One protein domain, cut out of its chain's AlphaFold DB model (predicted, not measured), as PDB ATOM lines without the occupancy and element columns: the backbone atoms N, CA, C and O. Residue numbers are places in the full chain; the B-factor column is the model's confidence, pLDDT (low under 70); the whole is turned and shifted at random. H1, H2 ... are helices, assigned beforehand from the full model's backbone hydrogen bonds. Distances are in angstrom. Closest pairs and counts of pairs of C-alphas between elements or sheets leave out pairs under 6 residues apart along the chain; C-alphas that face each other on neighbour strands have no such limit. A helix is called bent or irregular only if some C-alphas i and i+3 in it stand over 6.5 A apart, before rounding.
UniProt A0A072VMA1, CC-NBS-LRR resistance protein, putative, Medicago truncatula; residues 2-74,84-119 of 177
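Overview. This is residues 2 to 74 and 84 to 119 of the 177 residues of the protein "CC-NBS-LRR resistance protein, putative" of Medicago truncatula (UniProt A0A072VMA1). Three long helices make an up-and-down bundle drawn out into a rod. H2 and H3 run side by side in opposite ways, and H1 passes over both at a slant, its early residues packed on H3 and later ones on H2, before its tip, residues 33 to 38, sticks out past a kink. The printed part has 109 residues, with three named helices, H1, H2 and H3 in that order, and no named strand; the class is all helix. The whole is loose, with a radius of gyration of the C-alphas of 17.5 A, and it spans 60 by 26 by 16 A.

Arrangement. Begin with H1, residues 2 to 38, which touches H3, residues 84 to 118, with its residues 3 to 14 alone, meeting residues 94 to 105 of H3. Look there at Val 7 and Ala 98, whose C-alphas are the closest of the two helices at 5.7 A. H1 and H3 run the same way at a shallow tilt of 34 degrees, only just short of steep. Further along, H1 touches H2, residues 41 to 69, with residues 11 to 28 alone; the closest C-alphas are those of Leu 18 and Ala 54, 5.9 A apart. These two form a helical hairpin, running opposite ways at a shallow tilt of 33 degrees, only just short of steep. H2 also touches H3, opposite ways at a shallow tilt of 12 degrees, with the C-alphas of Val 60 and Ile 97 closest at 6.5 A. The three form a bundle, up and down, each helix running against the one before it in the chain. Every O i to N i+4 pair is within hydrogen-bond range in H2, against 31 of 33 in H1 and 29 of 31 in H3.

Along the chain. Find C-alpha 2 at (133.251, 176.641, 180.064); from there H1 runs 50.7 A to C-alpha 38. It has a kink of 61 degrees near residue 32 and is irregular, C-alphas 34 and 37 being 9.3 A apart. Pick up H2 at C-alpha 41, at (171.708, 155.603, 170.104), and go 41.9 A to C-alpha 69. H3 covers 51.5 A from C-alpha 84 to C-alpha 118, at (171.808, 165.864, 175.111); it is neither bent nor irregular, but only just: C-alphas 89 and 92 are 6.2 A apart.

Size, cuts and confidence. The two C-alphas farthest apart are those of Asn 38 and Ile 84, at 60.0 A. The link from H1 to H2 is tight, with 2 residues. The link from H2 to H3 runs across the cut: residues 75 to 83 are not printed, and C-alphas 74 and 84 are 15.4 A apart. The mean pLDDT of the printed part is 81.4; look for values under 70 at residues 2 to 5, 69 to 74 and 84 to 93 of this model.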
ATOM      1  N   LEU A   2     131.857 176.250 180.355       45.19
ATOM      2  CA  LEU A   2     133.251 176.641 180.064       45.19
ATOM      3  C   LEU A   2     134.230 175.448 179.969       45.19
ATOM      4  O   LEU A   2     135.050 175.433 179.060       45.19
ATOM      5  N   ASP A   3     134.074 174.413 180.806       56.94
ATOM      6  CA  ASP A   3     134.955 173.229 180.762       56.94
ATOM      7  C   ASP A   3     134.914 172.478 179.421       56.94
ATOM      8  O   ASP A   3     135.946 172.062 178.921       56.94
ATOM      9  N   ILE A   4     133.740 172.334 178.796       58.00
ATOM     10  CA  ILE A   4     133.573 171.498 177.592       58.00
ATOM     11  C   ILE A   4     134.246 172.142 176.370       58.00
ATOM     12  O   ILE A   4     134.927 171.457 175.611       58.00
ATOM     13  N   ILE A   5     134.108 173.463 176.201       61.28
ATOM     14  CA  ILE A   5     134.743 174.209 175.097       61.28
ATOM     15  C   ILE A   5     136.275 174.121 175.195       61.28
ATOM     16  O   ILE A   5     136.950 174.027 174.172       61.28
ATOM     17  N   CYS A   6     136.816 174.094 176.419       71.50
ATOM     18  CA  CYS A   6     138.245 173.907 176.657       71.50
ATOM     19  C   CYS A   6     138.721 172.526 176.181       71.50
ATOM     20  O   CYS A   6     139.698 172.453 175.442       71.50
ATOM     21  N   VAL A   7     137.979 171.456 176.496       78.75
ATOM     22  CA  VAL A   7     138.342 170.088 176.080       78.75
ATOM     23  C   VAL A   7     138.316 169.918 174.560       78.75
ATOM     24  O   VAL A   7     139.214 169.297 174.007       78.75
ATOM     25  N   HIS A   8     137.344 170.502 173.847       83.38
ATOM     26  CA  HIS A   8     137.324 170.447 172.374       83.38
ATOM     27  C   HIS A   8     138.560 171.098 171.742       83.38
ATOM     28  O   HIS A   8     139.080 170.601 170.743       83.38
ATOM     29  N   LYS A   9     139.028 172.212 172.314       85.56
ATOM     30  CA  LYS A   9     140.246 172.880 171.854       85.56
ATOM     31  C   LYS A   9     141.485 172.042 172.165       85.56
ATOM     32  O   LYS A   9     142.305 171.835 171.283       85.56
ATOM     33  N   GLU A  10     141.597 171.535 173.390       85.06
ATOM     34  CA  GLU A  10     142.711 170.673 173.797       85.06
ATOM     35  C   GLU A  10     142.795 169.397 172.954       85.06
ATOM     36  O   GLU A  10     143.888 168.990 172.567       85.06
ATOM     37  N   PHE A  11     141.644 168.822 172.608       88.56
ATOM     38  CA  PHE A  11     141.542 167.696 171.689       88.56
ATOM     39  C   PHE A  11     142.023 168.051 170.273       88.56
ATOM     40  O   PHE A  11     142.749 167.282 169.648       88.56
ATOM     41  N   ALA A  12     141.652 169.223 169.749       89.81
ATOM     42  CA  ALA A  12     142.154 169.667 168.449       89.81
ATOM     43  C   ALA A  12     143.678 169.859 168.473       89.81
ATOM     44  O   ALA A  12     144.362 169.408 167.558       89.81
ATOM     45  N   ASP A  13     144.211 170.471 169.534       89.38
ATOM     46  CA  ASP A  13     145.653 170.666 169.706       89.38
ATOM     47  C   ASP A  13     146.404 169.327 169.724       89.38
ATOM     48  O   ASP A  13     147.402 169.179 169.024       89.38
ATOM     49  N   ILE A  14     145.933 168.345 170.505       90.75
ATOM     50  CA  ILE A  14     146.641 167.065 170.630       90.75
ATOM     51  C   ILE A  14     146.592 166.251 169.334       90.75
ATOM     52  O   ILE A  14     147.544 165.549 169.005       90.75
ATOM     53  N   LYS A  15     145.530 166.408 168.539       92.38
ATOM     54  CA  LYS A  15     145.461 165.822 167.201       92.38
ATOM     55  C   LYS A  15     146.522 166.409 166.264       92.38
ATOM     56  O   LYS A  15     147.189 165.655 165.561       92.38
ATOM     57  N   TYR A  16     146.712 167.731 166.267       93.69
ATOM     58  CA  TYR A  16     147.783 168.358 165.481       93.69
ATOM     59  C   TYR A  16     149.180 167.939 165.959       93.69
ATOM     60  O   TYR A  16     150.101 167.810 165.147       93.69
ATOM     61  N   GLU A  17     149.342 167.701 167.261       92.69
ATOM     62  CA  GLU A  17     150.586 167.164 167.816       92.69
ATOM     63  C   GLU A  17     150.870 165.759 167.270       92.69
ATOM     64  O   GLU A  17     151.981 165.501 166.810       92.69
ATOM     65  N   LEU A  18     149.863 164.876 167.223       94.56
ATOM     66  CA  LEU A  18     149.999 163.545 166.620       94.56
ATOM     67  C   LEU A  18     150.386 163.624 165.139       94.56
ATOM     68  O   LEU A  18     151.326 162.955 164.720       94.56
ATOM     69  N   GLU A  19     149.725 164.482 164.358       94.00
ATOM     70  CA  GLU A  19     150.063 164.691 162.941       94.00
ATOM     71  C   GLU A  19     151.527 165.138 162.766       94.00
ATOM     72  O   GLU A  19     152.233 164.676 161.863       94.00
ATOM     73  N   SER A  20     152.012 165.998 163.666       92.06
ATOM     74  CA  SER A  20     153.402 166.466 163.681       92.06
ATOM     75  C   SER A  20     154.382 165.351 164.062       92.06
ATOM     76  O   SER A  20     155.424 165.193 163.417       92.06
ATOM     77  N   ILE A  21     154.037 164.548 165.071       92.12
ATOM     78  CA  ILE A  21     154.816 163.386 165.507       92.12
ATOM     79  C   ILE A  21     154.908 162.348 164.385       92.12
ATOM     80  O   ILE A  21     156.004 161.882 164.077       92.12
ATOM     81  N   GLU A  22     153.804 162.018 163.719       92.00
ATOM     82  CA  GLU A  22     153.809 161.078 162.599       92.00
ATOM     83  C   GLU A  22     154.705 161.545 161.449       92.00
ATOM     84  O   GLU A  22     155.433 160.743 160.859       92.00
ATOM     85  N   ALA A  23     154.637 162.833 161.096       92.06
ATOM     86  CA  ALA A  23     155.486 163.402 160.056       92.06
ATOM     87  C   ALA A  23     156.969 163.283 160.436       92.06
ATOM     88  O   ALA A  23     157.785 162.857 159.617       92.06
ATOM     89  N   PHE A  24     157.301 163.580 161.694       89.69
ATOM     90  CA  PHE A  24     158.649 163.414 162.228       89.69
ATOM     91  C   PHE A  24     159.122 161.953 162.185       89.69
ATOM     92  O   PHE A  24     160.229 161.689 161.716       89.69
ATOM     93  N   LEU A  25     158.296 161.002 162.631       90.69
ATOM     94  CA  LEU A  25     158.636 159.575 162.635       90.69
ATOM     95  C   LEU A  25     158.873 159.052 161.212       90.69
ATOM     96  O   LEU A  25     159.864 158.367 160.972       90.69
ATOM     97  N   LYS A  26     158.047 159.462 160.239       90.25
ATOM     98  CA  LYS A  26     158.246 159.129 158.815       90.25
ATOM     99  C   LYS A  26     159.598 159.625 158.292       90.25
ATOM    100  O   LYS A  26     160.256 158.925 157.521       90.25
ATOM    101  N   ASP A  27     160.023 160.820 158.688       88.75
ATOM    102  CA  ASP A  27     161.327 161.357 158.297       88.75
ATOM    103  C   ASP A  27     162.493 160.679 159.028       88.75
ATOM    104  O   ASP A  27     163.546 160.461 158.421       88.75
ATOM    105  N   ALA A  28     162.312 160.300 160.294       88.25
ATOM    106  CA  ALA A  28     163.289 159.517 161.043       88.25
ATOM    107  C   ALA A  28     163.505 158.131 160.408       88.25
ATOM    108  O   ALA A  28     164.649 157.743 160.177       88.25
ATOM    109  N   ASP A  29     162.430 157.440 160.022       88.25
ATOM    110  CA  ASP A  29     162.491 156.134 159.354       88.25
ATOM    111  C   ASP A  29     163.215 156.210 158.005       88.25
ATOM    112  O   ASP A  29     164.067 155.374 157.689       88.25
ATOM    113  N   ARG A  30     162.931 157.244 157.200       88.94
ATOM    114  CA  ARG A  30     163.630 157.478 155.924       88.94
ATOM    115  C   ARG A  30     165.133 157.655 156.119       88.94
ATOM    116  O   ARG A  30     165.912 157.162 155.305       88.94
ATOM    117  N   ARG A  31     165.540 158.357 157.178       85.00
ATOM    118  CA  ARG A  31     166.957 158.570 157.506       85.00
ATOM    119  C   ARG A  31     167.610 157.301 158.019       85.00
ATOM    120  O   ARG A  31     168.680 156.967 157.533       85.00
ATOM    121  N   ALA A  32     166.946 156.557 158.900       86.19
ATOM    122  CA  ALA A  32     167.435 155.261 159.361       86.19
ATOM    123  C   ALA A  32     167.654 154.292 158.184       86.19
ATOM    124  O   ALA A  32     168.664 153.595 158.134       86.19
ATOM    125  N   ALA A  33     166.769 154.307 157.180       86.69
ATOM    126  CA  ALA A  33     166.940 153.519 155.960       86.69
ATOM    127  C   ALA A  33     168.137 153.970 155.094       86.69
ATOM    128  O   ALA A  33     168.756 153.138 154.435       86.69
ATOM    129  N   ALA A  34     168.467 155.267 155.081       86.19
ATOM    130  CA  ALA A  34     169.598 155.813 154.326       86.19
ATOM    131  C   ALA A  34     170.948 155.668 155.055       86.19
ATOM    132  O   ALA A  34     171.967 155.409 154.419       86.19
ATOM    133  N   GLU A  35     170.964 155.844 156.376       81.50
ATOM    134  CA  GLU A  35     172.169 155.820 157.216       81.50
ATOM    135  C   GLU A  35     172.501 154.407 157.727       81.50
ATOM    136  O   GLU A  35     173.641 154.145 158.123       81.50
ATOM    137  N   GLY A  36     171.534 153.483 157.700       80.00
ATOM    138  CA  GLY A  36     171.670 152.139 158.254       80.00
ATOM    139  C   GLY A  36     171.941 152.183 159.759       80.00
ATOM    140  O   GLY A  36     171.307 152.929 160.508       80.00
ATOM    141  N   ASP A  37     172.929 151.409 160.213       77.75
ATOM    142  CA  ASP A  37     173.302 151.341 161.635       77.75
ATOM    143  C   ASP A  37     174.125 152.551 162.124       77.75
ATOM    144  O   ASP A  37     174.491 152.631 163.292       77.75
ATOM    145  N   ASN A  38     174.385 153.543 161.263       80.19
ATOM    146  CA  ASN A  38     175.081 154.773 161.667       80.19
ATOM    147  C   ASN A  38     174.193 155.742 162.474       80.19
ATOM    148  O   ASN A  38     174.661 156.800 162.897       80.19
ATOM    149  N   THR A  39     172.924 155.392 162.706       82.62
ATOM    150  CA  THR A  39     172.007 156.188 163.531       82.62
ATOM    151  C   THR A  39     172.467 156.174 164.989       82.62
ATOM    152  O   THR A  39     172.650 155.110 165.583       82.62
ATOM    153  N   THR A  40     172.611 157.348 165.606       87.06
ATOM    154  CA  THR A  40     173.064 157.440 167.002       87.06
ATOM    155  C   THR A  40     172.067 156.795 167.973       87.06
ATOM    156  O   THR A  40     170.851 156.907 167.807       87.06
ATOM    157  N   GLU A  41     172.563 156.175 169.047       89.06
ATOM    158  CA  GLU A  41     171.708 155.603 170.104       89.06
ATOM    159  C   GLU A  41     170.792 156.656 170.752       89.06
ATOM    160  O   GLU A  41     169.659 156.361 171.128       89.06
ATOM    161  N   GLY A  42     171.248 157.913 170.816       88.75
ATOM    162  CA  GLY A  42     170.429 159.042 171.254       88.75
ATOM    163  C   GLY A  42     169.230 159.290 170.336       88.75
ATOM    164  O   GLY A  42     168.112 159.439 170.825       88.75
ATOM    165  N   ALA A  43     169.434 159.266 169.015       87.56
ATOM    166  CA  ALA A  43     168.351 159.393 168.041       87.56
ATOM    167  C   ALA A  43     167.391 158.189 168.087       87.56
ATOM    168  O   ALA A  43     166.178 158.382 168.057       87.56
ATOM    169  N   LYS A  44     167.901 156.958 168.252       90.00
ATOM    170  CA  LYS A  44     167.063 155.755 168.436       90.00
ATOM    171  C   LYS A  44     166.184 155.866 169.689       90.00
ATOM    172  O   LYS A  44     164.979 155.624 169.632       90.00
ATOM    173  N   MET A  45     166.768 156.279 170.819       91.19
ATOM    174  CA  MET A  45     166.039 156.517 172.070       91.19
ATOM    175  C   MET A  45     164.982 157.613 171.909       91.19
ATOM    176  O   MET A  45     163.871 157.485 172.419       91.19
ATOM    177  N   TRP A  46     165.321 158.684 171.194       91.38
ATOM    178  CA  TRP A  46     164.404 159.778 170.923       91.38
ATOM    179  C   TRP A  46     163.173 159.334 170.143       91.38
ATOM    180  O   TRP A  46     162.050 159.565 170.586       91.38
ATOM    181  N   VAL A  47     163.394 158.654 169.014       92.06
ATOM    182  CA  VAL A  47     162.329 158.088 168.179       92.06
ATOM    183  C   VAL A  47     161.437 157.192 169.025       92.06
ATOM    184  O   VAL A  47     160.231 157.396 169.040       92.06
ATOM    185  N   LYS A  48     162.022 156.297 169.832       92.81
ATOM    186  CA  LYS A  48     161.265 155.423 170.736       92.81
ATOM    187  C   LYS A  48     160.335 156.200 171.679       92.81
ATOM    188  O   LYS A  48     159.171 155.837 171.806       92.81
ATOM    189  N   GLN A  49     160.830 157.248 172.339       92.69
ATOM    190  CA  GLN A  49     160.019 158.050 173.267       92.69
ATOM    191  C   GLN A  49     158.896 158.806 172.554       92.69
ATOM    192  O   GLN A  49     157.780 158.879 173.059       92.69
ATOM    193  N   VAL A  50     159.185 159.361 171.378       92.94
ATOM    194  CA  VAL A  50     158.192 160.065 170.560       92.94
ATOM    195  C   VAL A  50     157.121 159.097 170.043       92.94
ATOM    196  O   VAL A  50     155.940 159.430 170.059       92.94
ATOM    197  N   THR A  51     157.501 157.876 169.658       91.56
ATOM    198  CA  THR A  51     156.565 156.809 169.278       91.56
ATOM    199  C   THR A  51     155.655 156.396 170.436       91.56
ATOM    200  O   THR A  51     154.457 156.237 170.237       91.56
ATOM    201  N   GLU A  52     156.184 156.260 171.654       92.56
ATOM    202  CA  GLU A  52     155.368 155.955 172.840       92.56
ATOM    203  C   GLU A  52     154.328 157.049 173.117       92.56
ATOM    204  O   GLU A  52     153.176 156.753 173.430       92.56
ATOM    205  N   VAL A  53     154.707 158.317 172.938       93.75
ATOM    206  CA  VAL A  53     153.759 159.431 173.036       93.75
ATOM    207  C   VAL A  53     152.688 159.365 171.950       93.75
ATOM    208  O   VAL A  53     151.529 159.626 172.260       93.75
ATOM    209  N   ALA A  54     153.039 159.008 170.711       92.62
ATOM    210  CA  ALA A  54     152.065 158.874 169.628       92.62
ATOM    211  C   ALA A  54     150.941 157.897 170.006       92.62
ATOM    212  O   ALA A  54     149.773 158.269 169.948       92.62
ATOM    213  N   PHE A  55     151.301 156.712 170.512       88.44
ATOM    214  CA  PHE A  55     150.325 155.720 170.975       88.44
ATOM    215  C   PHE A  55     149.454 156.244 172.122       88.44
ATOM    216  O   PHE A  55     148.240 156.084 172.095       88.44
ATOM    217  N   ARG A  56     150.042 156.952 173.098       90.88
ATOM    218  CA  ARG A  56     149.252 157.585 174.170       90.88
ATOM    219  C   ARG A  56     148.255 158.617 173.637       90.88
ATOM    220  O   ARG A  56     147.172 158.759 174.197       90.88
ATOM    221  N   ILE A  57     148.617 159.371 172.597       88.69
ATOM    222  CA  ILE A  57     147.707 160.338 171.973       88.69
ATOM    223  C   ILE A  57     146.585 159.614 171.222       88.69
ATOM    224  O   ILE A  57     145.437 160.043 171.322       88.69
ATOM    225  N   GLU A  58     146.892 158.534 170.499       88.19
ATOM    226  CA  GLU A  58     145.892 157.697 169.823       88.19
ATOM    227  C   GLU A  58     144.851 157.160 170.816       88.19
ATOM    228  O   GLU A  58     143.657 157.362 170.595       88.19
ATOM    229  N   ASP A  59     145.288 156.612 171.958       83.62
ATOM    230  CA  ASP A  59     144.395 156.129 173.022       83.62
ATOM    231  C   ASP A  59     143.450 157.239 173.525       83.62
ATOM    232  O   ASP A  59     142.238 157.050 173.644       83.62
ATOM    233  N   VAL A  60     143.987 158.441 173.770       87.44
ATOM    234  CA  VAL A  60     143.197 159.604 174.206       87.44
ATOM    235  C   VAL A  60     142.200 160.050 173.132       87.44
ATOM    236  O   VAL A  60     141.088 160.482 173.459       87.44
ATOM    237  N   ILE A  61     142.577 159.967 171.854       85.62
ATOM    238  CA  ILE A  61     141.685 160.301 170.742       85.62
ATOM    239  C   ILE A  61     140.535 159.297 170.659       85.62
ATOM    240  O   ILE A  61     139.379 159.713 170.538       85.62
ATOM    241  N   ASP A  62     140.831 158.004 170.762       82.69
ATOM    242  CA  ASP A  62     139.835 156.937 170.728       82.69
ATOM    243  C   ASP A  62     138.857 157.051 171.903       82.69
ATOM    244  O   ASP A  62     137.636 157.058 171.701       82.69
ATOM    245  N   ASP A  63     139.368 157.268 173.117       83.56
ATOM    246  CA  ASP A  63     138.552 157.514 174.306       83.56
ATOM    247  C   ASP A  63     137.640 158.728 174.116       83.56
ATOM    248  O   ASP A  63     136.437 158.677 174.398       83.56
ATOM    249  N   TYR A  64     138.176 159.830 173.595       83.88
ATOM    250  CA  TYR A  64     137.384 161.021 173.318       83.88
ATOM    251  C   TYR A  64     136.266 160.757 172.300       83.88
ATOM    252  O   TYR A  64     135.118 161.165 172.511       83.88
ATOM    253  N   MET A  65     136.570 160.034 171.220       83.06
ATOM    254  CA  MET A  65     135.603 159.668 170.185       83.06
ATOM    255  C   MET A  65     134.477 158.786 170.735       83.06
ATOM    256  O   MET A  65     133.315 158.993 170.372       83.06
ATOM    257  N   ILE A  66     134.780 157.863 171.652       80.00
ATOM    258  CA  ILE A  66     133.776 157.047 172.350       80.00
ATOM    259  C   ILE A  66     132.838 157.943 173.167       80.00
ATOM    260  O   ILE A  66     131.616 157.839 173.045       80.00
ATOM    261  N   HIS A  67     133.386 158.862 173.963       74.88
ATOM    262  CA  HIS A  67     132.591 159.712 174.854       74.88
ATOM    263  C   HIS A  67     131.725 160.732 174.101       74.88
ATOM    264  O   HIS A  67     130.577 160.968 174.489       74.88
ATOM    265  N   VAL A  68     132.233 161.318 173.012       73.62
ATOM    266  CA  VAL A  68     131.464 162.250 172.171       73.62
ATOM    267  C   VAL A  68     130.467 161.506 171.276       73.62
ATOM    268  O   VAL A  68     129.342 161.969 171.094       73.62
ATOM    269  N   GLY A  69     130.827 160.327 170.761       63.25
ATOM    270  CA  GLY A  69     129.946 159.485 169.944       63.25
ATOM    271  C   GLY A  69     128.756 158.898 170.713       63.25
ATOM    272  O   GLY A  69     127.702 158.663 170.124       63.25
ATOM    273  N   GLN A  70     128.892 158.710 172.030       58.72
ATOM    274  CA  GLN A  70     127.821 158.263 172.928       58.72
ATOM    275  C   GLN A  70     126.878 159.388 173.390       58.72
ATOM    276  O   GLN A  70     125.906 159.114 174.100       58.72
ATOM    277  N   GLN A  71     127.116 160.649 173.010       54.97
ATOM    278  CA  GLN A  71     126.205 161.741 173.345       54.97
ATOM    279  C   GLN A  71     124.887 161.562 172.558       54.97
ATOM    280  O   GLN A  71     124.922 161.533 171.325       54.97
ATOM    281  N   PRO A  72     123.717 161.421 173.219       50.16
ATOM    282  CA  PRO A  72     122.465 161.163 172.515       50.16
ATOM    283  C   PRO A  72     122.177 162.288 171.519       50.16
ATOM    284  O   PRO A  72     122.003 163.442 171.914       50.16
ATOM    285  N   ARG A  73     122.106 161.954 170.226       53.50
ATOM    286  CA  ARG A  73     121.479 162.823 169.224       53.50
ATOM    287  C   ARG A  73     120.002 162.933 169.610       53.50
ATOM    288  O   ARG A  73     119.332 161.910 169.696       53.50
ATOM    289  N   ASP A  74     119.565 164.151 169.926       47.50
ATOM    290  CA  ASP A  74     118.233 164.534 170.425       47.50
ATOM    291  C   ASP A  74     117.093 163.542 170.088       47.50
ATOM    292  O   ASP A  74     116.752 163.374 168.913       47.50
ATOM    293  N   ILE A  84     120.258 167.235 184.270       41.03
ATOM    294  CA  ILE A  84     121.339 167.428 185.258       41.03
ATOM    295  C   ILE A  84     122.167 166.151 185.546       41.03
ATOM    296  O   ILE A  84     123.395 166.247 185.536       41.03
ATOM    297  N   PRO A  85     121.590 164.945 185.747       40.69
ATOM    298  CA  PRO A  85     122.398 163.772 186.100       40.69
ATOM    299  C   PRO A  85     123.247 163.252 184.932       40.69
ATOM    300  O   PRO A  85     124.323 162.702 185.157       40.69
ATOM    301  N   HIS A  86     122.807 163.455 183.685       45.09
ATOM    302  CA  HIS A  86     123.553 163.000 182.510       45.09
ATOM    303  C   HIS A  86     124.768 163.888 182.209       45.09
ATOM    304  O   HIS A  86     125.809 163.368 181.818       45.09
ATOM    305  N   LEU A  87     124.656 165.199 182.462       38.66
ATOM    306  CA  LEU A  87     125.761 166.149 182.324       38.66
ATOM    307  C   LEU A  87     126.882 165.824 183.322       38.66
ATOM    308  O   LEU A  87     128.048 165.785 182.948       38.66
ATOM    309  N   LEU A  88     126.526 165.516 184.573       39.06
ATOM    310  CA  LEU A  88     127.488 165.144 185.615       39.06
ATOM    311  C   LEU A  88     128.204 163.819 185.302       39.06
ATOM    312  O   LEU A  88     129.404 163.713 185.538       39.06
ATOM    313  N   LYS A  89     127.501 162.840 184.711       45.53
ATOM    314  CA  LYS A  89     128.080 161.540 184.321       45.53
ATOM    315  C   LYS A  89     129.094 161.644 183.175       45.53
ATOM    316  O   LYS A  89     130.066 160.901 183.174       45.53
ATOM    317  N   THR A  90     128.894 162.569 182.234       51.03
ATOM    318  CA  THR A  90     129.827 162.830 181.118       51.03
ATOM    319  C   THR A  90     130.925 163.840 181.459       51.03
ATOM    320  O   THR A  90     131.950 163.879 180.787       51.03
ATOM    321  N   MET A  91     130.745 164.671 182.494       54.44
ATOM    322  CA  MET A  91     131.753 165.666 182.886       54.44
ATOM    323  C   MET A  91     132.989 165.046 183.545       54.44
ATOM    324  O   MET A  91     134.081 165.584 183.382       54.44
ATOM    325  N   THR A  92     132.849 163.925 184.255       63.16
ATOM    326  CA  THR A  92     133.983 163.221 184.876       63.16
ATOM    327  C   THR A  92     134.974 162.648 183.848       63.16
ATOM    328  O   THR A  92     136.155 162.972 183.965       63.16
ATOM    329  N   PRO A  93     134.551 161.892 182.812       69.62
ATOM    330  CA  PRO A  93     135.482 161.360 181.815       69.62
ATOM    331  C   PRO A  93     136.098 162.435 180.910       69.62
ATOM    332  O   PRO A  93     137.285 162.371 180.617       69.62
ATOM    333  N   LEU A  94     135.360 163.485 180.527       74.12
ATOM    334  CA  LEU A  94     135.946 164.578 179.732       74.12
ATOM    335  C   LEU A  94     137.015 165.364 180.505       74.12
ATOM    336  O   LEU A  94     137.983 165.830 179.914       74.12
ATOM    337  N   ARG A  95     136.864 165.497 181.829       78.25
ATOM    338  CA  ARG A  95     137.905 166.078 182.690       78.25
ATOM    339  C   ARG A  95     139.126 165.170 182.816       78.25
ATOM    340  O   ARG A  95     140.236 165.684 182.885       78.25
ATOM    341  N   GLN A  96     138.929 163.851 182.838       83.19
ATOM    342  CA  GLN A  96     140.034 162.891 182.805       83.19
ATOM    343  C   GLN A  96     140.798 162.999 181.483       83.19
ATOM    344  O   GLN A  96     142.002 163.201 181.515       83.19
ATOM    345  N   ILE A  97     140.094 163.015 180.347       85.19
ATOM    346  CA  ILE A  97     140.691 163.227 179.020       85.19
ATOM    347  C   ILE A  97     141.492 164.535 178.970       85.19
ATOM    348  O   ILE A  97     142.635 164.539 178.529       85.19
ATOM    349  N   ALA A  98     140.936 165.642 179.470       85.50
ATOM    350  CA  ALA A  98     141.651 166.919 179.545       85.50
ATOM    351  C   ALA A  98     142.948 166.816 180.369       85.50
ATOM    352  O   ALA A  98     143.994 167.321 179.968       85.50
ATOM    353  N   SER A  99     142.894 166.125 181.513       86.75
ATOM    354  CA  SER A  99     144.068 165.886 182.357       86.75
ATOM    355  C   SER A  99     145.126 165.045 181.643       86.75
ATOM    356  O   SER A  99     146.306 165.375 181.731       86.75
ATOM    357  N   GLU A 100     144.721 163.996 180.925       89.38
ATOM    358  CA  GLU A 100     145.637 163.164 180.136       89.38
ATOM    359  C   GLU A 100     146.277 163.964 178.996       89.38
ATOM    360  O   GLU A 100     147.486 163.884 178.792       89.38
ATOM    361  N   ILE A 101     145.515 164.820 178.305       89.81
ATOM    362  CA  ILE A 101     146.068 165.711 177.271       89.81
ATOM    363  C   ILE A 101     147.131 166.643 177.869       89.81
ATOM    364  O   ILE A 101     148.187 166.851 177.264       89.81
ATOM    365  N   GLN A 102     146.874 167.212 179.047       89.50
ATOM    366  CA  GLN A 102     147.836 168.083 179.727       89.50
ATOM    367  C   GLN A 102     149.094 167.324 180.172       89.50
ATOM    368  O   GLN A 102     150.204 167.836 179.999       89.50
ATOM    369  N   ASP A 103     148.951 166.097 180.684       91.38
ATOM    370  CA  ASP A 103     150.094 165.240 181.015       91.38
ATOM    371  C   ASP A 103     150.929 164.919 179.770       91.38
ATOM    372  O   ASP A 103     152.145 165.113 179.772       91.38
ATOM    373  N   ILE A 104     150.288 164.533 178.662       90.75
ATOM    374  CA  ILE A 104     150.986 164.257 177.404       90.75
ATOM    375  C   ILE A 104     151.758 165.490 176.926       90.75
ATOM    376  O   ILE A 104     152.939 165.373 176.597       90.75
ATOM    377  N   LYS A 105     151.146 166.682 176.931       91.62
ATOM    378  CA  LYS A 105     151.833 167.934 176.560       91.62
ATOM    379  C   LYS A 105     153.071 168.183 177.432       91.62
ATOM    380  O   LYS A 105     154.115 168.594 176.921       91.62
ATOM    381  N   SER A 106     152.982 167.893 178.730       94.12
ATOM    382  CA  SER A 106     154.117 167.969 179.655       94.12
ATOM    383  C   SER A 106     155.216 166.959 179.298       94.12
ATOM    384  O   SER A 106     156.391 167.324 179.213       94.12
ATOM    385  N   VAL A 107     154.852 165.705 179.006       94.25
ATOM    386  CA  VAL A 107     155.796 164.655 178.591       94.25
ATOM    387  C   VAL A 107     156.487 165.011 177.276       94.25
ATOM    388  O   VAL A 107     157.708 164.884 177.193       94.25
ATOM    389  N   VAL A 108     155.755 165.514 176.277       93.50
ATOM    390  CA  VAL A 108     156.319 166.008 175.009       93.50
ATOM    391  C   VAL A 108     157.339 167.113 175.264       93.50
ATOM    392  O   VAL A 108     158.446 167.062 174.726       93.50
ATOM    393  N   CYS A 109     157.013 168.084 176.121       94.25
ATOM    394  CA  CYS A 109     157.937 169.157 176.484       94.25
ATOM    395  C   CYS A 109     159.195 168.609 177.176       94.25
ATOM    396  O   CYS A 109     160.317 168.942 176.794       94.25
ATOM    397  N   GLY A 110     159.029 167.700 178.139       95.25
ATOM    398  CA  GLY A 110     160.145 167.071 178.842       95.25
ATOM    399  C   GLY A 110     161.004 166.179 177.942       95.25
ATOM    400  O   GLY A 110     162.217 166.080 178.144       95.25
ATOM    401  N   ILE A 111     160.404 165.537 176.934       92.44
ATOM    402  CA  ILE A 111     161.124 164.895 175.834       92.44
ATOM    403  C   ILE A 111     161.925 165.983 175.128       92.44
ATOM    404  O   ILE A 111     163.150 165.949 175.248       92.44
ATOM    405  N   LYS A 112     161.277 166.989 174.511       91.50
ATOM    406  CA  LYS A 112     161.910 168.110 173.778       91.50
ATOM    407  C   LYS A 112     163.169 168.632 174.477       91.50
ATOM    408  O   LYS A 112     164.262 168.558 173.910       91.50
ATOM    409  N   GLU A 113     163.037 169.058 175.727       94.00
ATOM    410  CA  GLU A 113     164.128 169.611 176.536       94.00
ATOM    411  C   GLU A 113     165.309 168.647 176.702       94.00
ATOM    412  O   GLU A 113     166.471 169.057 176.670       94.00
ATOM    413  N   ARG A 114     165.042 167.346 176.869       93.19
ATOM    414  CA  ARG A 114     166.100 166.333 176.945       93.19
ATOM    415  C   ARG A 114     166.804 166.137 175.602       93.19
ATOM    416  O   ARG A 114     168.020 165.961 175.631       93.19
ATOM    417  N   SER A 115     166.126 166.212 174.445       89.62
ATOM    418  CA  SER A 115     166.864 166.169 173.159       89.62
ATOM    419  C   SER A 115     167.799 167.341 173.013       89.62
ATOM    420  O   SER A 115     168.901 167.156 172.514       89.62
ATOM    421  N   GLU A 116     167.355 168.532 173.408       90.00
ATOM    422  CA  GLU A 116     168.134 169.759 173.273       90.00
ATOM    423  C   GLU A 116     169.365 169.679 174.167       90.00
ATOM    424  O   GLU A 116     170.485 169.909 173.717       90.00
ATOM    425  N   ARG A 117     169.166 169.256 175.419       92.25
ATOM    426  CA  ARG A 117     170.233 169.116 176.411       92.25
ATOM    427  C   ARG A 117     171.301 168.100 176.010       92.25
ATOM    428  O   ARG A 117     172.474 168.330 176.286       92.25
ATOM    429  N   TYR A 118     170.901 166.977 175.416       86.69
ATOM    430  CA  TYR A 118     171.808 165.864 175.111       86.69
ATOM    431  C   TYR A 118     172.140 165.715 173.619       86.69
ATOM    432  O   TYR A 118     172.881 164.807 173.251       86.69
ATOM    433  N   GLY A 119     171.617 166.589 172.756       83.94
ATOM    434  CA  GLY A 119     171.880 166.572 171.318       83.94
ATOM    435  C   GLY A 119     171.257 165.390 170.568       83.94
ATOM    436  O   GLY A 119     171.803 164.964 169.559       83.94
TER     437      GLY A 119